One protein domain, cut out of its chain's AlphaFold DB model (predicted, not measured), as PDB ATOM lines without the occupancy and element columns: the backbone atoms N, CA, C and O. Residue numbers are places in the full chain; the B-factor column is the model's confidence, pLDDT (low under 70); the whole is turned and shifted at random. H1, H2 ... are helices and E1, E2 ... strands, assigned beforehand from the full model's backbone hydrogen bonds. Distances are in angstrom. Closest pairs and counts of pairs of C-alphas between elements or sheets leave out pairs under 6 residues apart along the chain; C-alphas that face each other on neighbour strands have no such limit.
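What this domain is: This is residues 38 to 103, 202 to 233 and 260 to 342 of the 342 residues of a protein of Methylobacter sp (UniProt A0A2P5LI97). A twisted sheet of six strands curls round one long helix, H1, which fills its hollow face; a small helical hairpin, H2 and H3, sits off the sheet, beyond one end of its strands. A long link, residues 309 to 330, crosses the opposite face of the sheet from E5 to E6, and its residues 321 to 326 stick out. The printed part has 181 residues, with four named helices and six named strands in the order H1 E1 E2 H2 H3 E3 E4 E5 E6 H4. The sheet is mixed, in the order E5 E4 E3 E2 E1 E6, and the class is mixed, helices and strands. The whole is compact, with a radius of gyration of the C-alphas of 17.1 A and spans of 52 by 49 by 30 A.

How they stand to each other: Start in the sheet at E3, residues 263 to 272, where N 269 and O 93 of its antiparallel neighbour E2, residues 90 to 98, are 2.9 A apart. On the other side of E3, E4, residues 283 to 292, is antiparallel, with N 286 and O 268 at 2.8 A. Next comes E5, residues 301 to 308, an edge strand that bends by 69 degrees at residue 304; look for N 304 and O 289 at 2.8 A. E3, E4 and E5 form a meander, each strand the antiparallel neighbour of the one before. Beyond E2, E1, residues 73 to 81, forms a hairpin with it, N 79 and O 92 being 2.8 A apart. The edge strand E6, residues 331 to 336, is parallel to E1, with N 80 and O 335 at 2.9 A. H1, residues 38 to 62, is on one face of this sheet, two layers in all; the closest C-alphas of H1 and E3 are Ala 50 and Ala 270, 5.1 A. H4, residues 337 to 340, only grazes the sheet with residues 337 to 339. H2, residues 208 to 213, and H3, residues 219 to 230, touch as a helical hairpin, closest at the C-alphas of Leu 211 and Val 222, 6.6 A, opposite ways at a shallow tilt of 33 degrees, only just short of steep. H2 is not on the sheet, and H3 only just not, with 4 pairs of C-alphas within 10 A. Every O i to N i+4 pair is within hydrogen-bond range in H1 and H3, against 1 of 2 in H2; H4 is too short for such a pair.

Where its parts are: Find C-alpha 38 at (-25.984, 43.845, 46.701); H1 runs 36.5 A from there to C-alpha 62. E3 spans 29.6 A, E4 28.0 A, E2 26.8 A and E1 24.4 A. H4 ends at C-alpha 340, (-29.288, 19.666, 62.150).

The domain as a whole: The C-alphas farthest apart, Gly 84 and Glu 216, are 52.3 A apart. Look for two cuts: C-alphas 103 and 202 are 9.1 A apart, and C-alphas 233 and 260 are 19.6 A apart. The link from E5 to E6 is long. Mean pLDDT of the printed part is 76.2; 54 residues are under 70, among them 317 to 342.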
ATOM      1  N   ARG A  38     -24.893  44.615  46.084       84.56
ATOM      2  CA  ARG A  38     -25.984  43.845  46.701       84.56
ATOM      3  C   ARG A  38     -26.238  42.539  45.956       84.56
ATOM      4  O   ARG A  38     -26.210  41.491  46.580       84.56
ATOM      5  N   GLY A  39     -26.365  42.578  44.629       84.88
ATOM      6  CA  GLY A  39     -26.543  41.364  43.827       84.88
ATOM      7  C   GLY A  39     -25.424  40.334  44.026       84.88
ATOM      8  O   GLY A  39     -25.699  39.145  44.146       84.88
ATOM      9  N   ILE A  40     -24.166  40.782  44.128       87.06
ATOM     10  CA  ILE A  40     -23.027  39.899  44.423       87.06
ATOM     11  C   ILE A  40     -23.140  39.310  45.833       87.06
ATOM     12  O   ILE A  40     -22.990  38.099  45.981       87.06
ATOM     13  N   LYS A  41     -23.411  40.143  46.851       88.31
ATOM     14  CA  LYS A  41     -23.582  39.700  48.245       88.31
ATOM     15  C   LYS A  41     -24.670  38.632  48.340       88.31
ATOM     16  O   LYS A  41     -24.435  37.575  48.916       88.31
ATOM     17  N   ASP A  42     -25.818  38.897  47.735       85.94
ATOM     18  CA  ASP A  42     -27.002  38.057  47.869       85.94
ATOM     19  C   ASP A  42     -26.821  36.741  47.103       85.94
ATOM     20  O   ASP A  42     -27.090  35.673  47.642       85.94
ATOM     21  N   ASN A  43     -26.229  36.774  45.904       87.00
ATOM     22  CA  ASN A  43     -25.859  35.551  45.187       87.00
ATOM     23  C   ASN A  43     -24.807  34.722  45.950       87.00
ATOM     24  O   ASN A  43     -24.875  33.497  45.963       87.00
ATOM     25  N   SER A  44     -23.827  35.363  46.602       89.81
ATOM     26  CA  SER A  44     -22.863  34.653  47.457       89.81
ATOM     27  C   SER A  44     -23.529  34.006  48.669       89.81
ATOM     28  O   SER A  44     -23.161  32.894  49.035       89.81
ATOM     29  N   GLN A  45     -24.511  34.676  49.273       89.38
ATOM     30  CA  GLN A  45     -25.250  34.141  50.409       89.38
ATOM     31  C   GLN A  45     -26.160  32.974  49.996       89.38
ATOM     32  O   GLN A  45     -26.105  31.921  50.626       89.38
ATOM     33  N   ALA A  46     -26.922  33.113  48.906       89.44
ATOM     34  CA  ALA A  46     -27.740  32.030  48.360       89.44
ATOM     35  C   ALA A  46     -26.880  30.808  47.996       89.44
ATOM     36  O   ALA A  46     -27.221  29.677  48.327       89.44
ATOM     37  N   LEU A  47     -25.710  31.025  47.385       90.44
ATOM     38  CA  LEU A  47     -24.787  29.936  47.069       90.44
ATOM     39  C   LEU A  47     -24.285  29.221  48.331       90.44
ATOM     40  O   LEU A  47     -24.252  27.995  48.350       90.44
ATOM     41  N   ALA A  48     -23.933  29.962  49.384       90.44
ATOM     42  CA  ALA A  48     -23.510  29.370  50.653       90.44
ATOM     43  C   ALA A  48     -24.634  28.547  51.310       90.44
ATOM     44  O   ALA A  48     -24.374  27.457  51.816       90.44
ATOM     45  N   MET A  49     -25.884  29.018  51.247       90.69
ATOM     46  CA  MET A  49     -27.049  28.251  51.707       90.69
ATOM     47  C   MET A  49     -27.263  26.974  50.885       90.69
ATOM     48  O   MET A  49     -27.529  25.915  51.450       90.69
ATOM     49  N   ALA A  50     -27.103  27.035  49.561       91.88
ATOM     50  CA  ALA A  50     -27.202  25.854  48.706       91.88
ATOM     51  C   ALA A  50     -26.071  24.841  48.989       91.88
ATOM     52  O   ALA A  50     -26.311  23.634  49.026       91.88
ATOM     53  N   GLU A  51     -24.846  25.312  49.247       92.19
ATOM     54  CA  GLU A  51     -23.724  24.461  49.665       92.19
ATOM     55  C   GLU A  51     -23.984  23.818  51.044       92.19
ATOM     56  O   GLU A  51     -23.693  22.633  51.229       92.19
ATOM     57  N   ALA A  52     -24.613  24.537  51.982       90.94
ATOM     58  CA  ALA A  52     -25.060  23.976  53.260       90.94
ATOM     59  C   ALA A  52     -26.155  22.909  53.075       90.94
ATOM     60  O   ALA A  52     -26.072  21.826  53.658       90.94
ATOM     61  N   GLY A  53     -27.138  23.162  52.205       91.06
ATOM     62  CA  GLY A  53     -28.165  22.183  51.846       91.06
ATOM     63  C   GLY A  53     -27.580  20.902  51.246       91.06
ATOM     64  O   GLY A  53     -27.997  19.802  51.605       91.06
ATOM     65  N   LEU A  54     -26.555  21.019  50.396       92.56
ATOM     66  CA  LEU A  54     -25.831  19.864  49.860       92.56
ATOM     67  C   LEU A  54     -25.138  19.053  50.966       92.56
ATOM     68  O   LEU A  54     -25.210  17.824  50.952       92.56
ATOM     69  N   ALA A  55     -24.486  19.716  51.924       90.94
ATOM     70  CA  ALA A  55     -23.846  19.038  53.051       90.94
ATOM     71  C   ALA A  55     -24.872  18.285  53.917       90.94
ATOM     72  O   ALA A  55     -24.652  17.128  54.279       90.94
ATOM     73  N   ILE A  56     -26.033  18.895  54.178       89.81
ATOM     74  CA  ILE A  56     -27.147  18.245  54.884       89.81
ATOM     75  C   ILE A  56     -27.650  17.024  54.106       89.81
ATOM     76  O   ILE A  56     -27.862  15.965  54.699       89.81
ATOM     77  N   ALA A  57     -27.787  17.132  52.781       89.88
ATOM     78  CA  ALA A  57     -28.185  16.014  51.931       89.88
ATOM     79  C   ALA A  57     -27.195  14.841  52.029       89.88
ATOM     80  O   ALA A  57     -27.611  13.696  52.187       89.88
ATOM     81  N   GLN A  58     -25.887  15.118  52.010       89.06
ATOM     82  CA  GLN A  58     -24.849  14.096  52.182       89.06
ATOM     83  C   GLN A  58     -24.945  13.403  53.546       89.06
ATOM     84  O   GLN A  58     -24.892  12.176  53.607       89.06
ATOM     85  N   ILE A  59     -25.145  14.157  54.631       87.44
ATOM     86  CA  ILE A  59     -25.336  13.588  55.975       87.44
ATOM     87  C   ILE A  59     -26.579  12.690  56.000       87.44
ATOM     88  O   ILE A  59     -26.517  11.555  56.471       87.44
ATOM     89  N   ARG A  60     -27.699  13.160  55.440       85.81
ATOM     90  CA  ARG A  60     -28.963  12.409  55.396       85.81
ATOM     91  C   ARG A  60     -28.899  11.159  54.525       85.81
ATOM     92  O   ARG A  60     -29.630  10.214  54.805       85.81
ATOM     93  N   LEU A  61     -28.034  11.119  53.513       84.31
ATOM     94  CA  LEU A  61     -27.773   9.912  52.722       84.31
ATOM     95  C   LEU A  61     -26.966   8.861  53.502       84.31
ATOM     96  O   LEU A  61     -27.168   7.665  53.296       84.31
ATOM     97  N   LEU A  62     -26.084   9.292  54.411       84.00
ATOM     98  CA  LEU A  62     -25.262   8.409  55.252       84.00
ATOM     99  C   LEU A  62     -25.968   7.939  56.530       84.00
ATOM    100  O   LEU A  62     -25.446   7.078  57.238       84.00
ATOM    101  N   GLU A  63     -27.142   8.493  56.830       84.25
ATOM    102  CA  GLU A  63     -27.901   8.186  58.037       84.25
ATOM    103  C   GLU A  63     -28.231   6.689  58.133       84.25
ATOM    104  O   GLU A  63     -28.725   6.081  57.179       84.25
ATOM    105  N   GLN A  64     -27.959   6.072  59.283       74.56
ATOM    106  CA  GLN A  64     -28.147   4.627  59.473       74.56
ATOM    107  C   GLN A  64     -29.608   4.278  59.744       74.56
ATOM    108  O   GLN A  64     -30.071   3.221  59.319       74.56
ATOM    109  N   GLU A  65     -30.334   5.186  60.396       76.06
ATOM    110  CA  GLU A  65     -31.751   5.038  60.705       76.06
ATOM    111  C   GLU A  65     -32.605   5.223  59.435       76.06
ATOM    112  O   GLU A  65     -32.692   6.336  58.904       76.06
ATOM    113  N   PRO A  66     -33.294   4.174  58.937       74.50
ATOM    114  CA  PRO A  66     -34.035   4.248  57.674       74.50
ATOM    115  C   PRO A  66     -35.160   5.290  57.667       74.50
ATOM    116  O   PRO A  66     -35.572   5.743  56.607       74.50
ATOM    117  N   THR A  67     -35.671   5.658  58.842       73.00
ATOM    118  CA  THR A  67     -36.734   6.658  59.014       73.00
ATOM    119  C   THR A  67     -36.232   8.096  58.912       73.00
ATOM    120  O   THR A  67     -37.018   8.990  58.607       73.00
ATOM    121  N   LEU A  68     -34.945   8.326  59.178       74.12
ATOM    122  CA  LEU A  68     -34.294   9.636  59.103       74.12
ATOM    123  C   LEU A  68     -33.516   9.819  57.795       74.12
ATOM    124  O   LEU A  68     -33.196  10.950  57.425       74.12
ATOM    125  N   ARG A  69     -33.225   8.719  57.093       81.12
ATOM    126  CA  ARG A  69     -32.566   8.721  55.790       81.12
ATOM    127  C   ARG A  69     -33.474   9.317  54.722       81.12
ATOM    128  O   ARG A  69     -34.630   8.924  54.568       81.12
ATOM    129  N   TRP A  70     -32.930  10.242  53.943       83.69
ATOM    130  CA  TRP A  70     -33.644  10.772  52.789       83.69
ATOM    131  C   TRP A  70     -33.583   9.818  51.589       83.69
ATOM    132  O   TRP A  70     -32.617   9.082  51.401       83.69
ATOM    133  N   LEU A  71     -34.627   9.841  50.762       80.75
ATOM    134  CA  LEU A  71     -34.779   8.962  49.607       80.75
ATOM    135  C   LEU A  71     -34.336   9.675  48.326       80.75
ATOM    136  O   LEU A  71     -34.773  10.787  48.037       80.75
ATOM    137  N   ALA A  72     -33.522   8.996  47.519       83.31
ATOM    138  CA  ALA A  72     -33.063   9.472  46.212       83.31
ATOM    139  C   ALA A  72     -34.016   9.064  45.067       83.31
ATOM    140  O   ALA A  72     -33.592   8.673  43.986       83.31
ATOM    141  N   ASN A  73     -35.326   9.117  45.303       74.19
ATOM    142  CA  ASN A  73     -36.360   8.706  44.341       74.19
ATOM    143  C   ASN A  73     -37.006   9.893  43.594       74.19
ATOM    144  O   ASN A  73     -38.101   9.751  43.049       74.19
ATOM    145  N   GLY A  74     -36.376  11.072  43.628       77.38
ATOM    146  CA  GLY A  74     -36.916  12.325  43.095       77.38
ATOM    147  C   GLY A  74     -37.733  13.154  44.088       77.38
ATOM    148  O   GLY A  74     -38.246  14.205  43.703       77.38
ATOM    149  N   SER A  75     -37.841  12.721  45.350       78.38
ATOM    150  CA  SER A  75     -38.467  13.503  46.425       78.38
ATOM    151  C   SER A  75     -37.739  14.830  46.657       78.38
ATOM    152  O   SER A  75     -36.509  14.897  46.568       78.38
ATOM    153  N   THR A  76     -38.508  15.875  46.978       84.69
ATOM    154  CA  THR A  76     -37.981  17.211  47.295       84.69
ATOM    155  C   THR A  76     -38.138  17.508  48.784       84.69
ATOM    156  O   THR A  76     -39.225  17.366  49.351       84.69
ATOM    157  N   TYR A  77     -37.045  17.932  49.408       85.88
ATOM    158  CA  TYR A  77     -36.940  18.306  50.815       85.88
ATOM    159  C   TYR A  77     -36.731  19.813  50.925       85.88
ATOM    160  O   TYR A  77     -35.942  20.373  50.170       85.88
ATOM    161  N   GLU A  78     -37.431  20.470  51.844       88.50
ATOM    162  CA  GLU A  78     -37.339  21.919  52.050       88.50
ATOM    163  C   GLU A  78     -36.733  22.211  53.424       88.50
ATOM    164  O   GLU A  78     -37.141  21.636  54.434       88.50
ATOM    165  N   LEU A  79     -35.737  23.090  53.445       86.88
ATOM    166  CA  LEU A  79     -35.055  23.579  54.631       86.88
ATOM    167  C   LEU A  79     -35.322  25.074  54.772       86.88
ATOM    168  O   LEU A  79     -35.143  25.836  53.822       86.88
ATOM    169  N   GLU A  80     -35.717  25.491  55.965       86.81
ATOM    170  CA  GLU A  80     -35.847  26.898  56.326       86.81
ATOM    171  C   GLU A  80     -34.584  27.369  57.056       86.81
ATOM    172  O   GLU A  80     -34.175  26.769  58.056       86.81
ATOM    173  N   PHE A  81     -33.989  28.453  56.553       82.81
ATOM    174  CA  PHE A  81     -32.878  29.173  57.169       82.81
ATOM    175  C   PHE A  81     -33.436  30.437  57.833       82.81
ATOM    176  O   PHE A  81     -33.694  31.432  57.146       82.81
ATOM    177  N   PRO A  82     -33.671  30.417  59.156       77.38
ATOM    178  CA  PRO A  82     -34.250  31.552  59.859       77.38
ATOM    179  C   PRO A  82     -33.259  32.718  59.975       77.38
ATOM    180  O   PRO A  82     -32.034  32.551  59.935       77.38
ATOM    181  N   GLU A  83     -33.808  33.915  60.179       75.00
ATOM    182  CA  GLU A  83     -33.040  35.154  60.320       75.00
ATOM    183  C   GLU A  83     -31.941  35.027  61.393       75.00
ATOM    184  O   GLU A  83     -32.171  34.558  62.513       75.00
ATOM    185  N   GLY A  84     -30.723  35.465  61.054       66.38
ATOM    186  CA  GLY A  84     -29.605  35.558  61.997       66.38
ATOM    187  C   GLY A  84     -28.715  34.314  62.129       66.38
ATOM    188  O   GLY A  84     -27.681  34.417  62.790       66.38
ATOM    189  N   GLN A  85     -29.044  33.183  61.490       63.72
ATOM    190  CA  GLN A  85     -28.158  32.001  61.438       63.72
ATOM    191  C   GLN A  85     -27.233  32.019  60.209       63.72
ATOM    192  O   GLN A  85     -26.037  31.760  60.337       63.72
ATOM    193  N   ALA A  86     -27.752  32.439  59.049       58.94
ATOM    194  CA  ALA A  86     -27.022  32.464  57.775       58.94
ATOM    195  C   ALA A  86     -27.139  33.805  57.013       58.94
ATOM    196  O   ALA A  86     -26.903  33.863  55.805       58.94
ATOM    197  N   GLY A  87     -27.479  34.893  57.718       73.38
ATOM    198  CA  GLY A  87     -27.712  36.228  57.151       73.38
ATOM    199  C   GLY A  87     -29.204  36.552  57.021       73.38
ATOM    200  O   GLY A  87     -29.958  36.305  57.964       73.38
ATOM    201  N   GLU A  88     -29.601  37.132  55.883       79.94
ATOM    202  CA  GLU A  88     -31.012  37.233  55.462       79.94
ATOM    203  C   GLU A  88     -31.698  35.853  55.522       79.94
ATOM    204  O   GLU A  88     -31.041  34.860  55.191       79.94
ATOM    205  N   PRO A  89     -32.978  35.770  55.925       84.50
ATOM    206  CA  PRO A  89     -33.726  34.518  55.917       84.50
ATOM    207  C   PRO A  89     -33.893  33.961  54.496       84.50
ATOM    208  O   PRO A  89     -33.821  34.691  53.505       84.50
ATOM    209  N   GLY A  90     -34.114  32.654  54.384       86.56
ATOM    210  CA  GLY A  90     -34.324  32.017  53.088       86.56
ATOM    211  C   GLY A  90     -34.764  30.564  53.180       86.56
ATOM    212  O   GLY A  90     -34.803  29.960  54.254       86.56
ATOM    213  N   TRP A  91     -35.070  29.994  52.020       88.12
ATOM    214  CA  TRP A  91     -35.455  28.595  51.871       88.12
ATOM    215  C   TRP A  91     -34.489  27.872  50.950       88.12
ATOM    216  O   TRP A  91     -34.016  28.425  49.958       88.12
ATOM    217  N   VAL A  92     -34.240  26.605  51.253       90.06
ATOM    218  CA  VAL A  92     -33.442  25.714  50.419       90.06
ATOM    219  C   VAL A  92     -34.265  24.486  50.076       90.06
ATOM    220  O   VAL A  92     -34.730  23.781  50.967       90.06
ATOM    221  N   ARG A  93     -34.435  24.205  48.786       91.31
ATOM    222  CA  ARG A  93     -35.031  22.963  48.291       91.31
ATOM    223  C   ARG A  93     -33.951  22.035  47.778       91.31
ATOM    224  O   ARG A  93     -33.034  22.454  47.078       91.31
ATOM    225  N   ILE A  94     -34.070  20.764  48.134       90.56
ATOM    226  CA  ILE A  94     -33.116  19.713  47.806       90.56
ATOM    227  C   ILE A  94     -33.879  18.572  47.155       90.56
ATOM    228  O   ILE A  94     -34.765  17.983  47.770       90.56
ATOM    229  N   LYS A  95     -33.499  18.222  45.930       89.69
ATOM    230  CA  LYS A  95     -34.023  17.078  45.188       89.69
ATOM    231  C   LYS A  95     -32.900  16.086  44.945       89.69
ATOM    232  O   LYS A  95     -31.834  16.463  44.461       89.69
ATOM    233  N   MET A  96     -33.131  14.819  45.270       87.62
ATOM    234  CA  MET A  96     -32.140  13.758  45.067       87.62
ATOM    235  C   MET A  96     -32.675  12.698  44.120       87.62
ATOM    236  O   MET A  96     -33.814  12.245  44.245       87.62
ATOM    237  N   LEU A  97     -31.826  12.302  43.181       88.81
ATOM    238  CA  LEU A  97     -32.128  11.358  42.119       88.81
ATOM    239  C   LEU A  97     -31.020  10.313  42.079       88.81
ATOM    240  O   LEU A  97     -29.858  10.648  41.850       88.81
ATOM    241  N   ASP A  98     -31.376   9.056  42.298       89.88
ATOM    242  CA  ASP A  98     -30.477   7.933  42.076       89.88
ATOM    243  C   ASP A  98     -30.268   7.741  40.566       89.88
ATOM    244  O   ASP A  98     -31.224   7.719  39.784       89.88
ATOM    245  N   GLU A  99     -29.014   7.599  40.142       91.31
ATOM    246  CA  GLU A  99     -28.680   7.347  38.742       91.31
ATOM    247  C   GLU A  99     -29.174   5.974  38.250       91.31
ATOM    248  O   GLU A  99     -29.362   5.820  37.046       91.31
ATOM    249  N   ALA A 100     -29.487   5.009  39.131       90.31
ATOM    250  CA  ALA A 100     -30.198   3.777  38.745       90.31
ATOM    251  C   ALA A 100     -31.603   4.048  38.181       90.31
ATOM    252  O   ALA A 100     -32.149   3.227  37.445       90.31
ATOM    253  N   GLY A 101     -32.186   5.206  38.497       89.56
ATOM    254  CA  GLY A 101     -33.459   5.652  37.946       89.56
ATOM    255  C   GLY A 101     -33.369   6.211  36.525       89.56
ATOM    256  O   GLY A 101     -34.403   6.560  35.959       89.56
ATOM    257  N   LYS A 102     -32.166   6.317  35.947       92.06
ATOM    258  CA  LYS A 102     -31.923   6.821  34.590       92.06
ATOM    259  C   LYS A 102     -31.460   5.710  33.655       92.06
ATOM    260  O   LYS A 102     -31.030   4.642  34.079       92.06
ATOM    261  N   ILE A 103     -31.527   5.981  32.356       94.31
ATOM    262  CA  ILE A 103     -31.091   5.039  31.322       94.31
ATOM    263  C   ILE A 103     -29.575   5.130  31.157       94.31
ATOM    264  O   ILE A 103     -29.041   6.173  30.782       94.31
ATOM    265  N   ASP A 202     -34.092   1.120  37.217       88.00
ATOM    266  CA  ASP A 202     -34.803   0.832  38.460       88.00
ATOM    267  C   ASP A 202     -36.079   1.683  38.561       88.00
ATOM    268  O   ASP A 202     -36.081   2.874  38.897       88.00
ATOM    269  N   ALA A 203     -37.209   1.027  38.308       85.00
ATOM    270  CA  ALA A 203     -38.536   1.613  38.386       85.00
ATOM    271  C   ALA A 203     -38.986   1.983  39.814       85.00
ATOM    272  O   ALA A 203     -40.109   2.448  39.970       85.00
ATOM    273  N   ASN A 204     -38.181   1.832  40.867       82.19
ATOM    274  CA  ASN A 204     -38.500   2.368  42.201       82.19
ATOM    275  C   ASN A 204     -37.958   3.785  42.417       82.19
ATOM    276  O   ASN A 204     -38.518   4.544  43.212       82.19
ATOM    277  N   VAL A 205     -36.908   4.155  41.686       83.75
ATOM    278  CA  VAL A 205     -36.215   5.446  41.821       83.75
ATOM    279  C   VAL A 205     -36.260   6.292  40.546       83.75
ATOM    280  O   VAL A 205     -35.972   7.483  40.599       83.75
ATOM    281  N   ALA A 206     -36.692   5.716  39.419       86.38
ATOM    282  CA  ALA A 206     -36.853   6.427  38.154       86.38
ATOM    283  C   ALA A 206     -37.832   7.598  38.238       86.38
ATOM    284  O   ALA A 206     -38.911   7.474  38.831       86.38
ATOM    285  N   SER A 207     -37.483   8.713  37.598       83.19
ATOM    286  CA  SER A 207     -38.371   9.869  37.491       83.19
ATOM    287  C   SER A 207     -39.568   9.562  36.585       83.19
ATOM    288  O   SER A 207     -39.568   8.586  35.829       83.19
ATOM    289  N   ARG A 208     -40.609  10.398  36.647       83.88
ATOM    290  CA  ARG A 208     -41.788  10.242  35.784       83.88
ATOM    291  C   ARG A 208     -41.397  10.279  34.307       83.88
ATOM    292  O   ARG A 208     -41.901   9.479  33.528       83.88
ATOM    293  N   GLU A 209     -40.508  11.194  33.951       84.38
ATOM    294  CA  GLU A 209     -40.043  11.425  32.587       84.38
ATOM    295  C   GLU A 209     -39.326  10.188  32.041       84.38
ATOM    296  O   GLU A 209     -39.594   9.777  30.914       84.38
ATOM    297  N   VAL A 210     -38.488   9.536  32.859       88.69
ATOM    298  CA  VAL A 210     -37.841   8.275  32.476       88.69
ATOM    299  C   VAL A 210     -38.875   7.161  32.333       88.69
ATOM    300  O   VAL A 210     -38.881   6.467  31.322       88.69
ATOM    301  N   LEU A 211     -39.795   7.006  33.290       87.81
ATOM    302  CA  LEU A 211     -40.824   5.960  33.229       87.81
ATOM    303  C   LEU A 211     -41.719   6.070  31.985       87.81
ATOM    304  O   LEU A 211     -42.146   5.051  31.454       87.81
ATOM    305  N   GLN A 212     -41.999   7.286  31.511       87.62
ATOM    306  CA  GLN A 212     -42.833   7.526  30.329       87.62
ATOM    307  C   GLN A 212     -42.180   7.105  29.008       87.62
ATOM    308  O   GLN A 212     -42.898   6.894  28.033       87.62
ATOM    309  N   VAL A 213     -40.850   7.000  28.964       88.75
ATOM    310  CA  VAL A 213     -40.101   6.603  27.760       88.75
ATOM    311  C   VAL A 213     -39.659   5.138  27.793       88.75
ATOM    312  O   VAL A 213     -39.036   4.658  26.843       88.75
ATOM    313  N   LEU A 214     -39.951   4.418  28.883       87.25
ATOM    314  CA  LEU A 214     -39.632   3.001  28.996       87.25
ATOM    315  C   LEU A 214     -40.592   2.135  28.164       87.25
ATOM    316  O   LEU A 214     -41.787   2.431  28.077       87.25
ATOM    317  N   PRO A 215     -40.100   1.011  27.608       79.25
ATOM    318  CA  PRO A 215     -40.956   0.015  26.980       79.25
ATOM    319  C   PRO A 215     -42.070  -0.447  27.931       79.25
ATOM    320  O   PRO A 215     -41.866  -0.548  29.140       79.25
ATOM    321  N   GLU A 216     -43.239  -0.763  27.372       69.31
ATOM    322  CA  GLU A 216     -44.337  -1.454  28.076       69.31
ATOM    323  C   GLU A 216     -44.911  -0.710  29.299       69.31
ATOM    324  O   GLU A 216     -45.632  -1.294  30.110       69.31
ATOM    325  N   THR A 217     -44.651   0.595  29.417       70.44
ATOM    326  CA  THR A 217     -45.145   1.413  30.528       70.44
ATOM    327  C   THR A 217     -46.284   2.322  30.056       70.44
ATOM    328  O   THR A 217     -46.077   3.261  29.296       70.44
ATOM    329  N   ASP A 218     -47.515   2.038  30.494       76.12
ATOM    330  CA  ASP A 218     -48.679   2.897  30.228       76.12
ATOM    331  C   ASP A 218     -48.756   4.067  31.225       76.12
ATOM    332  O   ASP A 218     -48.379   3.932  32.392       76.12
ATOM    333  N   ALA A 219     -49.328   5.202  30.808       75.12
ATOM    334  CA  ALA A 219     -49.500   6.382  31.658       75.12
ATOM    335  C   ALA A 219     -50.296   6.072  32.942       75.12
ATOM    336  O   ALA A 219     -49.992   6.610  34.010       75.12
ATOM    337  N   GLY A 220     -51.279   5.164  32.875       77.69
ATOM    338  CA  GLY A 220     -52.000   4.690  34.057       77.69
ATOM    339  C   GLY A 220     -51.116   3.883  35.013       77.69
ATOM    340  O   GLY A 220     -51.210   4.045  36.232       77.69
ATOM    341  N   ALA A 221     -50.217   3.054  34.476       80.38
ATOM    342  CA  ALA A 221     -49.270   2.269  35.263       80.38
ATOM    343  C   ALA A 221     -48.225   3.159  35.959       80.38
ATOM    344  O   ALA A 221     -47.957   2.950  37.142       80.38
ATOM    345  N   VAL A 222     -47.714   4.195  35.275       82.44
ATOM    346  CA  VAL A 222     -46.802   5.193  35.869       82.44
ATOM    347  C   VAL A 222     -47.445   5.857  37.085       82.44
ATOM    348  O   VAL A 222     -46.848   5.896  38.158       82.44
ATOM    349  N   ASN A 223     -48.684   6.335  36.952       82.06
ATOM    350  CA  ASN A 223     -49.374   7.026  38.043       82.06
ATOM    351  C   ASN A 223     -49.620   6.117  39.254       82.06
ATOM    352  O   ASN A 223     -49.440   6.546  40.396       82.06
ATOM    353  N   ASN A 224     -49.982   4.853  39.019       81.12
ATOM    354  CA  ASN A 224     -50.166   3.872  40.088       81.12
ATOM    355  C   ASN A 224     -48.848   3.565  40.809       81.12
ATOM    356  O   ASN A 224     -48.824   3.512  42.037       81.12
ATOM    357  N   LEU A 225     -47.751   3.411  40.061       80.31
ATOM    358  CA  LEU A 225     -46.417   3.183  40.611       80.31
ATOM    359  C   LEU A 225     -45.957   4.370  41.464       80.31
ATOM    360  O   LEU A 225     -45.543   4.180  42.604       80.31
ATOM    361  N   LEU A 226     -46.086   5.596  40.950       78.94
ATOM    362  CA  LEU A 226     -45.735   6.808  41.692       78.94
ATOM    363  C   LEU A 226     -46.585   6.957  42.962       78.94
ATOM    364  O   LEU A 226     -46.044   7.256  44.023       78.94
ATOM    365  N   SER A 227     -47.885   6.664  42.888       77.19
ATOM    366  CA  SER A 227     -48.773   6.683  44.060       77.19
ATOM    367  C   SER A 227     -48.377   5.624  45.099       77.19
ATOM    368  O   SER A 227     -48.346   5.909  46.293       77.19
ATOM    369  N   ALA A 228     -48.014   4.413  44.664       75.75
ATOM    370  CA  ALA A 228     -47.569   3.335  45.550       75.75
ATOM    371  C   ALA A 228     -46.231   3.650  46.243       75.75
ATOM    372  O   ALA A 228     -46.049   3.310  47.417       75.75
ATOM    373  N   ARG A 229     -45.313   4.343  45.549       75.06
ATOM    374  CA  ARG A 229     -44.072   4.862  46.151       75.06
ATOM    375  C   ARG A 229     -44.376   5.849  47.277       75.06
ATOM    376  O   ARG A 229     -43.756   5.773  48.332       75.06
ATOM    377  N   GLN A 230     -45.353   6.737  47.080       66.25
ATOM    378  CA  GLN A 230     -45.733   7.752  48.071       66.25
ATOM    379  C   GLN A 230     -46.361   7.149  49.331       66.25
ATOM    380  O   GLN A 230     -46.121   7.641  50.431       66.25
ATOM    381  N   THR A 231     -47.134   6.066  49.207       64.88
ATOM    382  CA  THR A 231     -47.755   5.402  50.365       64.88
ATOM    383  C   THR A 231     -46.829   4.399  51.060       64.88
ATOM    384  O   THR A 231     -47.272   3.681  51.958       64.88
ATOM    385  N   GLY A 232     -45.562   4.288  50.634       61.88
ATOM    386  CA  GLY A 232     -44.603   3.302  51.153       61.88
ATOM    387  C   GLY A 232     -45.048   1.851  50.945       61.88
ATOM    388  O   GLY A 232     -44.517   0.935  51.568       61.88
ATOM    389  N   THR A 233     -46.054   1.629  50.094       50.53
ATOM    390  CA  THR A 233     -46.657   0.321  49.841       50.53
ATOM    391  C   THR A 233     -46.129  -0.192  48.513       50.53
ATOM    392  O   THR A 233     -46.868  -0.334  47.542       50.53
ATOM    393  N   GLN A 260     -27.598  -1.064  44.662       51.81
ATOM    394  CA  GLN A 260     -27.729   0.379  44.792       51.81
ATOM    395  C   GLN A 260     -26.710   0.976  43.832       51.81
ATOM    396  O   GLN A 260     -25.511   0.708  43.945       51.81
ATOM    397  N   SER A 261     -27.188   1.734  42.847       56.66
ATOM    398  CA  SER A 261     -26.288   2.589  42.093       56.66
ATOM    399  C   SER A 261     -25.604   3.500  43.104       56.66
ATOM    400  O   SER A 261     -26.235   4.147  43.935       56.66
ATOM    401  N   GLN A 262     -24.279   3.507  43.064       76.38
ATOM    402  CA  GLN A 262     -23.473   4.320  43.971       76.38
ATOM    403  C   GLN A 262     -23.489   5.788  43.569       76.38
ATOM    404  O   GLN A 262     -22.914   6.608  44.276       76.38
ATOM    405  N   ALA A 263     -24.082   6.126  42.422       89.06
ATOM    406  CA  ALA A 263     -24.120   7.477  41.904       89.06
ATOM    407  C   ALA A 263     -25.486   8.124  42.166       89.06
ATOM    408  O   ALA A 263     -26.529   7.569  41.825       89.06
ATOM    409  N   ILE A 264     -25.465   9.316  42.758       90.56
ATOM    410  CA  ILE A 264     -26.650  10.097  43.117       90.56
ATOM    411  C   ILE A 264     -26.454  11.523  42.608       90.56
ATOM    412  O   ILE A 264     -25.448  12.170  42.907       90.56
ATOM    413  N   THR A 265     -27.430  12.035  41.866       91.62
ATOM    414  CA  THR A 265     -27.527  13.457  41.537       91.62
ATOM    415  C   THR A 265     -28.298  14.184  42.634       91.62
ATOM    416  O   THR A 265     -29.449  13.861  42.920       91.62
ATOM    417  N   VAL A 266     -27.680  15.212  43.210       91.75
ATOM    418  CA  VAL A 266     -28.299  16.132  44.167       91.75
ATOM    419  C   VAL A 266     -28.453  17.495  43.500       91.75
ATOM    420  O   VAL A 266     -27.477  18.078  43.025       91.75
ATOM    421  N   ILE A 267     -29.682  17.997  43.450       92.00
ATOM    422  CA  ILE A 267     -30.016  19.343  42.981       92.00
ATOM    423  C   ILE A 267     -30.435  20.145  44.204       92.00
ATOM    424  O   ILE A 267     -31.334  19.730  44.933       92.00
ATOM    425  N   VAL A 268     -29.782  21.278  44.430       92.38
ATOM    426  CA  VAL A 268     -30.077  22.181  45.537       92.38
ATOM    427  C   VAL A 268     -30.350  23.562  44.979       92.38
ATOM    428  O   VAL A 268     -29.530  24.092  44.234       92.38
ATOM    429  N   GLU A 269     -31.472  24.154  45.357       91.88
ATOM    430  CA  GLU A 269     -31.787  25.545  45.064       91.88
ATOM    431  C   GLU A 269     -32.031  26.292  46.364       91.88
ATOM    432  O   GLU A 269     -32.819  25.851  47.198       91.88
ATOM    433  N   ALA A 270     -31.349  27.415  46.532       90.75
ATOM    434  CA  ALA A 270     -31.544  28.328  47.642       90.75
ATOM    435  C   ALA A 270     -32.165  29.622  47.132       90.75
ATOM    436  O   ALA A 270     -31.715  30.149  46.115       90.75
ATOM    437  N   VAL A 271     -33.147  30.143  47.858       89.38
ATOM    438  CA  VAL A 271     -33.827  31.406  47.571       89.38
ATOM    439  C   VAL A 271     -33.851  32.242  48.844       89.38
ATOM    440  O   VAL A 271     -34.259  31.763  49.901       89.38
ATOM    441  N   LEU A 272     -33.399  33.490  48.749       86.56
ATOM    442  CA  LEU A 272     -33.441  34.440  49.858       86.56
ATOM    443  C   LEU A 272     -34.815  35.108  49.935       86.56
ATOM    444  O   LEU A 272     -35.334  35.583  48.922       86.56
ATOM    445  N   ASP A 273     -35.369  35.181  51.141       78.38
ATOM    446  CA  ASP A 273     -36.619  35.878  51.422       78.38
ATOM    447  C   ASP A 273     -36.366  37.390  51.431       78.38
ATOM    448  O   ASP A 273     -35.864  37.966  52.400       78.38
ATOM    449  N   ARG A 274     -36.645  38.048  50.301       68.25
ATOM    450  CA  ARG A 274     -36.581  39.507  50.205       68.25
ATOM    451  C   ARG A 274     -37.963  40.093  50.459       68.25
ATOM    452  O   ARG A 274     -38.835  40.017  49.604       68.25
ATOM    453  N   ASN A 275     -38.091  40.843  51.550       57.81
ATOM    454  CA  ASN A 275     -39.276  41.661  51.836       57.81
ATOM    455  C   ASN A 275     -39.561  42.764  50.783       57.81
ATOM    456  O   ASN A 275     -40.647  43.341  50.797       57.81
ATOM    457  N   ASP A 276     -38.606  43.079  49.894       55.50
ATOM    458  CA  ASP A 276     -38.616  44.310  49.083       55.50
ATOM    459  C   ASP A 276     -38.753  44.109  47.552       55.50
ATOM    460  O   ASP A 276     -39.002  45.088  46.844       55.50
ATOM    461  N   GLU A 277     -38.594  42.895  47.005       53.88
ATOM    462  CA  GLU A 277     -38.634  42.631  45.550       53.88
ATOM    463  C   GLU A 277     -39.402  41.333  45.234       53.88
ATOM    464  O   GLU A 277     -38.818  40.254  45.196       53.88
ATOM    465  N   GLU A 278     -40.710  41.452  44.977       52.00
ATOM    466  CA  GLU A 278     -41.615  40.338  44.617       52.00
ATOM    467  C   GLU A 278     -41.269  39.669  43.267       52.00
ATOM    468  O   GLU A 278     -41.613  38.511  43.056       52.00
ATOM    469  N   ASP A 279     -40.569  40.365  42.362       52.78
ATOM    470  CA  ASP A 279     -40.436  39.940  40.955       52.78
ATOM    471  C   ASP A 279     -39.149  39.155  40.618       52.78
ATOM    472  O   ASP A 279     -39.049  38.611  39.518       52.78
ATOM    473  N   ASN A 280     -38.139  39.100  41.499       59.22
ATOM    474  CA  ASN A 280     -36.930  38.295  41.252       59.22
ATOM    475  C   ASN A 280     -36.156  38.003  42.550       59.22
ATOM    476  O   ASN A 280     -35.219  38.743  42.892       59.22
ATOM    477  N   PRO A 281     -36.532  36.959  43.303       65.75
ATOM    478  CA  PRO A 281     -35.830  36.632  44.528       65.75
ATOM    479  C   PRO A 281     -34.404  36.168  44.194       65.75
ATOM    480  O   PRO A 281     -34.167  35.432  43.235       65.75
ATOM    481  N   ALA A 282     -33.416  36.637  44.958       75.81
ATOM    482  CA  ALA A 282     -32.036  36.216  44.746       75.81
ATOM    483  C   ALA A 282     -31.898  34.735  45.101       75.81
ATOM    484  O   ALA A 282     -32.064  34.358  46.262       75.81
ATOM    485  N   GLY A 283     -31.578  33.917  44.101       84.31
ATOM    486  CA  GLY A 283     -31.403  32.485  44.272       84.31
ATOM    487  C   GLY A 283     -30.137  31.942  43.624       84.31
ATOM    488  O   GLY A 283     -29.513  32.586  42.777       84.31
ATOM    489  N   ALA A 284     -29.749  30.747  44.052       88.81
ATOM    490  CA  ALA A 284     -28.628  30.001  43.505       88.81
ATOM    491  C   ALA A 284     -28.997  28.522  43.392       88.81
ATOM    492  O   ALA A 284     -29.531  27.942  44.337       88.81
ATOM    493  N   VAL A 285     -28.658  27.909  42.257       90.88
ATOM    494  CA  VAL A 285     -28.892  26.482  42.004       90.88
ATOM    495  C   VAL A 285     -27.555  25.766  41.859       90.88
ATOM    496  O   VAL A 285     -26.661  26.217  41.137       90.88
ATOM    497  N   ILE A 286     -27.418  24.612  42.503       92.75
ATOM    498  CA  ILE A 286     -26.265  23.723  42.385       92.75
ATOM    499  C   ILE A 286     -26.764  22.325  42.007       92.75
ATOM    500  O   ILE A 286     -27.645  21.778  42.660       92.75
ATOM    501  N   LYS A 287     -26.184  21.731  40.960       92.38
ATOM    502  CA  LYS A 287     -26.392  20.326  40.568       92.38
ATOM    503  C   LYS A 287     -25.073  19.587  40.751       92.38
ATOM    504  O   LYS A 287     -24.072  19.937  40.120       92.38
ATOM    505  N   VAL A 288     -25.064  18.586  41.624       92.56
ATOM    506  CA  VAL A 288     -23.868  17.813  41.969       92.56
ATOM    507  C   VAL A 288     -24.131  16.337  41.745       92.56
ATOM    508  O   VAL A 288     -25.104  15.793  42.256       92.56
ATOM    509  N   LEU A 289     -23.246  15.689  40.997       91.38
ATOM    510  CA  LEU A 289     -23.221  14.241  40.878       91.38
ATOM    511  C   LEU A 289     -22.206  13.688  41.876       91.38
ATOM    512  O   LEU A 289     -21.008  13.974  41.780       91.38
ATOM    513  N   LEU A 290     -22.699  12.901  42.820       91.00
ATOM    514  CA  LEU A 290     -21.924  12.256  43.868       91.00
ATOM    515  C   LEU A 290     -21.805  10.768  43.561       91.00
ATOM    516  O   LEU A 290     -22.765  10.161  43.102       91.00
ATOM    517  N   LYS A 291     -20.649  10.178  43.857       89.44
ATOM    518  CA  LYS A 291     -20.466   8.730  43.915       89.44
ATOM    519  C   LYS A 291     -20.106   8.325  45.337       89.44
ATOM    520  O   LYS A 291     -19.122   8.826  45.869       89.44
ATOM    521  N   GLN A 292     -20.878   7.438  45.947       83.62
ATOM    522  CA  GLN A 292     -20.575   6.887  47.259       83.62
ATOM    523  C   GLN A 292     -19.315   6.018  47.181       83.62
ATOM    524  O   GLN A 292     -19.175   5.190  46.278       83.62
ATOM    525  N   SER A 293     -18.383   6.244  48.103       77.94
ATOM    526  CA  SER A 293     -17.171   5.437  48.211       77.94
ATOM    527  C   SER A 293     -17.471   4.114  48.917       77.94
ATOM    528  O   SER A 293     -18.188   4.089  49.915       77.94
ATOM    529  N   GLU A 294     -16.892   3.020  48.418       65.69
ATOM    530  CA  GLU A 294     -16.904   1.716  49.098       65.69
ATOM    531  C   GLU A 294     -15.784   1.593  50.147       65.69
ATOM    532  O   GLU A 294     -15.822   0.706  50.999       65.69
ATOM    533  N   GLU A 295     -14.768   2.460  50.096       66.94
ATOM    534  CA  GLU A 295     -13.622   2.396  51.004       66.94
ATOM    535  C   GLU A 295     -13.922   3.116  52.328       66.94
ATOM    536  O   GLU A 295     -14.065   4.337  52.354       66.94
ATOM    537  N   GLU A 296     -13.923   2.375  53.446       56.09
ATOM    538  CA  GLU A 296     -14.171   2.893  54.811       56.09
ATOM    539  C   GLU A 296     -13.203   4.010  55.262       56.09
ATOM    540  O   GLU A 296     -13.485   4.715  56.229       56.09
ATOM    541  N   GLN A 297     -12.050   4.165  54.599       56.12
ATOM    542  CA  GLN A 297     -11.030   5.174  54.926       56.12
ATOM    543  C   GLN A 297     -10.994   6.363  53.952       56.12
ATOM    544  O   GLN A 297     -10.202   7.285  54.153       56.12
ATOM    545  N   ALA A 298     -11.819   6.347  52.906       65.44
ATOM    546  CA  ALA A 298     -11.936   7.446  51.956       65.44
ATOM    547  C   ALA A 298     -13.050   8.421  52.375       65.44
ATOM    548  O   ALA A 298     -13.863   8.130  53.253       65.44
ATOM    549  N   GLU A 299     -13.094   9.596  51.739       75.88
ATOM    550  CA  GLU A 299     -14.260  10.475  51.862       75.88
ATOM    551  C   GLU A 299     -15.527   9.704  51.444       75.88
ATOM    552  O   GLU A 299     -15.497   8.985  50.440       75.88
ATOM    553  N   PRO A 300     -16.644   9.831  52.187       80.81
ATOM    554  CA  PRO A 300     -17.831   9.002  51.972       80.81
ATOM    555  C   PRO A 300     -18.457   9.208  50.586       80.81
ATOM    556  O   PRO A 300     -19.103   8.302  50.059       80.81
ATOM    557  N   PHE A 301     -18.234  10.375  49.977       84.94
ATOM    558  CA  PHE A 301     -18.654  10.692  48.620       84.94
ATOM    559  C   PHE A 301     -17.508  11.300  47.818       84.94
ATOM    560  O   PHE A 301     -16.808  12.192  48.287       84.94
ATOM    561  N   GLN A 302     -17.390  10.884  46.562       88.75
ATOM    562  CA  GLN A 302     -16.576  11.530  45.546       88.75
ATOM    563  C   GLN A 302     -17.467  12.400  44.655       88.75
ATOM    564  O   GLN A 302     -18.430  11.916  44.059       88.75
ATOM    565  N   VAL A 303     -17.131  13.683  44.513       90.06
ATOM    566  CA  VAL A 303     -17.810  14.572  43.559       90.06
ATOM    567  C   VAL A 303     -17.322  14.256  42.145       90.06
ATOM    568  O   VAL A 303     -16.158  14.489  41.820       90.06
ATOM    569  N   LEU A 304     -18.210  13.738  41.297       89.06
ATOM    570  CA  LEU A 304     -17.913  13.446  39.891       89.06
ATOM    571  C   LEU A 304     -18.146  14.662  38.992       89.06
ATOM    572  O   LEU A 304     -17.393  14.894  38.049       89.06
ATOM    573  N   LYS A 305     -19.190  15.443  39.284       90.19
ATOM    574  CA  LYS A 305     -19.557  16.634  38.513       90.19
ATOM    575  C   LYS A 305     -20.170  17.683  39.428       90.19
ATOM    576  O   LYS A 305     -20.988  17.357  40.282       90.19
ATOM    577  N   TRP A 306     -19.794  18.939  39.210       92.00
ATOM    578  CA  TRP A 306     -20.318  20.092  39.936       92.00
ATOM    579  C   TRP A 306     -20.729  21.174  38.943       92.00
ATOM    580  O   TRP A 306     -19.909  21.641  38.152       92.00
ATOM    581  N   GLN A 307     -21.990  21.594  38.992       89.69
ATOM    582  CA  GLN A 307     -22.524  22.660  38.153       89.69
ATOM    583  C   GLN A 307     -23.231  23.704  39.013       89.69
ATOM    584  O   GLN A 307     -24.025  23.366  39.887       89.69
ATOM    585  N   ARG A 308     -22.954  24.980  38.733       87.50
ATOM    586  CA  ARG A 308     -23.651  26.132  39.319       87.50
ATOM    587  C   ARG A 308     -24.543  26.752  38.253       87.50
ATOM    588  O   ARG A 308     -24.070  26.932  37.134       87.50
ATOM    589  N   ASN A 309     -25.779  27.080  38.614       78.31
ATOM    590  CA  ASN A 309     -26.804  27.658  37.742       78.31
ATOM    591  C   ASN A 309     -26.881  26.927  36.387       78.31
ATOM    592  O   ASN A 309     -26.481  27.486  35.362       78.31
ATOM    593  N   PRO A 310     -27.315  25.649  36.378       68.44
ATOM    594  CA  PRO A 310     -27.404  24.869  35.149       68.44
ATOM    595  C   PRO A 310     -28.293  25.581  34.117       68.44
ATOM    596  O   PRO A 310     -29.322  26.162  34.454       68.44
ATOM    597  N   ALA A 311     -27.886  25.532  32.846       54.09
ATOM    598  CA  ALA A 311     -28.459  26.341  31.765       54.09
ATOM    599  C   ALA A 311     -29.940  26.047  31.451       54.09
ATOM    600  O   ALA A 311     -30.584  26.844  30.774       54.09
ATOM    601  N   ASN A 312     -30.479  24.931  31.947       59.81
ATOM    602  CA  ASN A 312     -31.801  24.418  31.580       59.81
ATOM    603  C   ASN A 312     -32.958  25.118  32.321       59.81
ATOM    604  O   ASN A 312     -34.092  24.665  32.221       59.81
ATOM    605  N   GLY A 313     -32.696  26.199  33.070       59.69
ATOM    606  CA  GLY A 313     -33.738  26.912  33.825       59.69
ATOM    607  C   GLY A 313     -34.368  26.056  34.927       59.69
ATOM    608  O   GLY A 313     -35.527  26.251  35.264       59.69
ATOM    609  N   LEU A 314     -33.619  25.080  35.450       68.06
ATOM    610  CA  LEU A 314     -34.059  24.213  36.541       68.06
ATOM    611  C   LEU A 314     -34.339  25.062  37.785       68.06
ATOM    612  O   LEU A 314     -33.392  25.528  38.418       68.06
ATOM    613  N   SER A 315     -35.616  25.202  38.135       74.56
ATOM    614  CA  SER A 315     -36.058  25.676  39.443       74.56
ATOM    615  C   SER A 315     -36.921  24.605  40.115       74.56
ATOM    616  O   SER A 315     -37.876  24.081  39.546       74.56
ATOM    617  N   LEU A 316     -36.550  24.270  41.342       74.12
ATOM    618  CA  LEU A 316     -37.317  23.538  42.339       74.12
ATOM    619  C   LEU A 316     -38.396  24.421  43.000       74.12
ATOM    620  O   LEU A 316     -39.186  23.905  43.792       74.12
ATOM    621  N   PHE A 317     -38.442  25.734  42.733       68.69
ATOM    622  CA  PHE A 317     -39.474  26.646  43.252       68.69
ATOM    623  C   PHE A 317     -40.615  26.939  42.262       68.69
ATOM    624  O   PHE A 317     -41.743  27.145  42.716       68.69
ATOM    625  N   ASP A 318     -40.380  26.859  40.948       60.25
ATOM    626  CA  ASP A 318     -41.357  27.253  39.912       60.25
ATOM    627  C   ASP A 318     -42.550  26.289  39.720       60.25
ATOM    628  O   ASP A 318     -43.576  26.660  39.148       60.25
ATOM    629  N   ASN A 319     -42.503  25.061  40.248       49.72
ATOM    630  CA  ASN A 319     -43.536  24.038  40.003       49.72
ATOM    631  C   ASN A 319     -44.848  24.211  40.808       49.72
ATOM    632  O   ASN A 319     -45.607  23.253  40.970       49.72
ATOM    633  N   ALA A 320     -45.152  25.411  41.318       40.72
ATOM    634  CA  ALA A 320     -46.341  25.655  42.145       40.72
ATOM    635  C   ALA A 320     -47.551  26.291  41.424       40.72
ATOM    636  O   ALA A 320     -48.653  26.254  41.974       40.72
ATOM    637  N   ALA A 321     -47.426  26.843  40.216       33.94
ATOM    638  CA  ALA A 321     -48.560  27.442  39.500       33.94
ATOM    639  C   ALA A 321     -48.248  27.470  37.997       33.94
ATOM    640  O   ALA A 321     -47.258  28.056  37.605       33.94
ATOM    641  N   GLU A 322     -48.983  26.794  37.111       31.34
ATOM    642  CA  GLU A 322     -50.039  27.524  36.393       31.34
ATOM    643  C   GLU A 322     -51.133  26.659  35.736       31.34
ATOM    644  O   GLU A 322     -52.137  27.229  35.326       31.34
ATOM    645  N   ASP A 323     -51.036  25.323  35.657       29.75
ATOM    646  CA  ASP A 323     -52.002  24.563  34.828       29.75
ATOM    647  C   ASP A 323     -52.559  23.268  35.433       29.75
ATOM    648  O   ASP A 323     -52.841  22.313  34.718       29.75
ATOM    649  N   GLY A 324     -52.719  23.199  36.762       31.92
ATOM    650  CA  GLY A 324     -53.593  22.218  37.441       31.92
ATOM    651  C   GLY A 324     -53.345  20.714  37.189       31.92
ATOM    652  O   GLY A 324     -54.062  19.887  37.751       31.92
ATOM    653  N   THR A 325     -52.344  20.353  36.388       33.16
ATOM    654  CA  THR A 325     -52.066  19.012  35.853       33.16
ATOM    655  C   THR A 325     -50.693  18.495  36.268       33.16
ATOM    656  O   THR A 325     -50.408  17.320  36.065       33.16
ATOM    657  N   ASN A 326     -49.885  19.330  36.929       36.56
ATOM    658  CA  ASN A 326     -48.562  18.975  37.434       36.56
ATOM    659  C   ASN A 326     -48.469  19.238  38.948       36.56
ATOM    660  O   ASN A 326     -47.707  20.074  39.417       36.56
ATOM    661  N   LYS A 327     -49.301  18.546  39.738       35.19
ATOM    662  CA  LYS A 327     -49.226  18.537  41.216       35.19
ATOM    663  C   LYS A 327     -48.141  17.569  41.723       35.19
ATOM    664  O   LYS A 327     -48.359  16.850  42.693       35.19
ATOM    665  N   ASP A 328     -47.004  17.502  41.040       42.84
ATOM    666  CA  ASP A 328     -46.073  16.372  41.155       42.84
ATOM    667  C   ASP A 328     -44.715  16.711  41.783       42.84
ATOM    668  O   ASP A 328     -43.778  15.922  41.699       42.84
ATOM    669  N   GLU A 329     -44.622  17.819  42.520       45.12
ATOM    670  CA  GLU A 329     -43.604  17.971  43.563       45.12
ATOM    671  C   GLU A 329     -44.270  17.920  44.934       45.12
ATOM    672  O   GLU A 329     -44.687  18.919  45.519       45.12
ATOM    673  N   LEU A 330     -44.388  16.701  45.460       45.56
ATOM    674  CA  LEU A 330     -44.638  16.521  46.879       45.56
ATOM    675  C   LEU A 330     -43.401  16.997  47.641       45.56
ATOM    676  O   LEU A 330     -42.405  16.276  47.747       45.56
ATOM    677  N   LEU A 331     -43.486  18.208  48.194       48.62
ATOM    678  CA  LEU A 331     -42.735  18.598  49.385       48.62
ATOM    679  C   LEU A 331     -42.852  17.452  50.396       48.62
ATOM    680  O   LEU A 331     -43.906  17.240  50.992       48.62
ATOM    681  N   THR A 332     -41.791  16.658  50.508       53.88
ATOM    682  CA  THR A 332     -41.823  15.398  51.258       53.88
ATOM    683  C   THR A 332     -41.655  15.668  52.748       53.88
ATOM    684  O   THR A 332     -42.287  15.014  53.574       53.88
ATOM    685  N   ALA A 333     -40.855  16.676  53.096       59.12
ATOM    686  CA  ALA A 333     -40.723  17.174  54.454       59.12
ATOM    687  C   ALA A 333     -40.202  18.618  54.455       59.12
ATOM    688  O   ALA A 333     -39.455  19.021  53.560       59.12
ATOM    689  N   ARG A 334     -40.606  19.368  55.484       63.12
ATOM    690  CA  ARG A 334     -40.043  20.668  55.855       63.12
ATOM    691  C   ARG A 334     -39.225  20.486  57.118       63.12
ATOM    692  O   ARG A 334     -39.741  19.916  58.077       63.12
ATOM    693  N   TYR A 335     -38.002  20.987  57.110       67.50
ATOM    694  CA  TYR A 335     -37.137  21.018  58.280       67.50
ATOM    695  C   TYR A 335     -36.672  22.444  58.549       67.50
ATOM    696  O   TYR A 335     -36.602  23.271  57.639       67.50
ATOM    697  N   VAL A 336     -36.304  22.713  59.795       60.81
ATOM    698  CA  VAL A 336     -35.629  23.958  60.180       60.81
ATOM    699  C   VAL A 336     -34.145  23.656  60.355       60.81
ATOM    700  O   VAL A 336     -33.806  22.640  60.959       60.81
ATOM    701  N   GLU A 337     -33.249  24.526  59.876       58.72
ATOM    702  CA  GLU A 337     -31.786  24.335  59.984       58.72
ATOM    703  C   GLU A 337     -31.330  23.946  61.409       58.72
ATOM    704  O   GLU A 337     -30.474  23.079  61.587       58.72
ATOM    705  N   SER A 338     -31.959  24.507  62.448       60.47
ATOM    706  CA  SER A 338     -31.638  24.212  63.852       60.47
ATOM    707  C   SER A 338     -31.786  22.739  64.251       60.47
ATOM    708  O   SER A 338     -31.201  22.320  65.247       60.47
ATOM    709  N   GLU A 339     -32.552  21.947  63.499       64.12
ATOM    710  CA  GLU A 339     -32.720  20.506  63.726       64.12
ATOM    711  C   GLU A 339     -31.481  19.689  63.324       64.12
ATOM    712  O   GLU A 339     -31.392  18.513  63.671       64.12
ATOM    713  N   PHE A 340     -30.519  20.304  62.627       57.78
ATOM    714  CA  PHE A 340     -29.288  19.666  62.150       57.78
ATOM    715  C   PHE A 340     -28.031  20.111  62.913       57.78
ATOM    716  O   PHE A 340     -26.956  19.562  62.691       57.78
ATOM    717  N   ASN A 341     -28.155  21.089  63.818       56.94
ATOM    718  CA  ASN A 341     -27.043  21.654  64.592       56.94
ATOM    719  C   ASN A 341     -26.777  20.939  65.938       56.94
ATOM    720  O   ASN A 341     -25.967  21.432  66.725       56.94
ATOM    721  N   ASN A 342     -27.444  19.809  66.214       45.66
ATOM    722  CA  ASN A 342     -27.297  19.021  67.448       45.66
ATOM    723  C   ASN A 342     -26.792  17.604  67.179       45.66
ATOM    724  O   ASN A 342     -27.353  16.949  66.276       45.66
TER     725      ASN A 342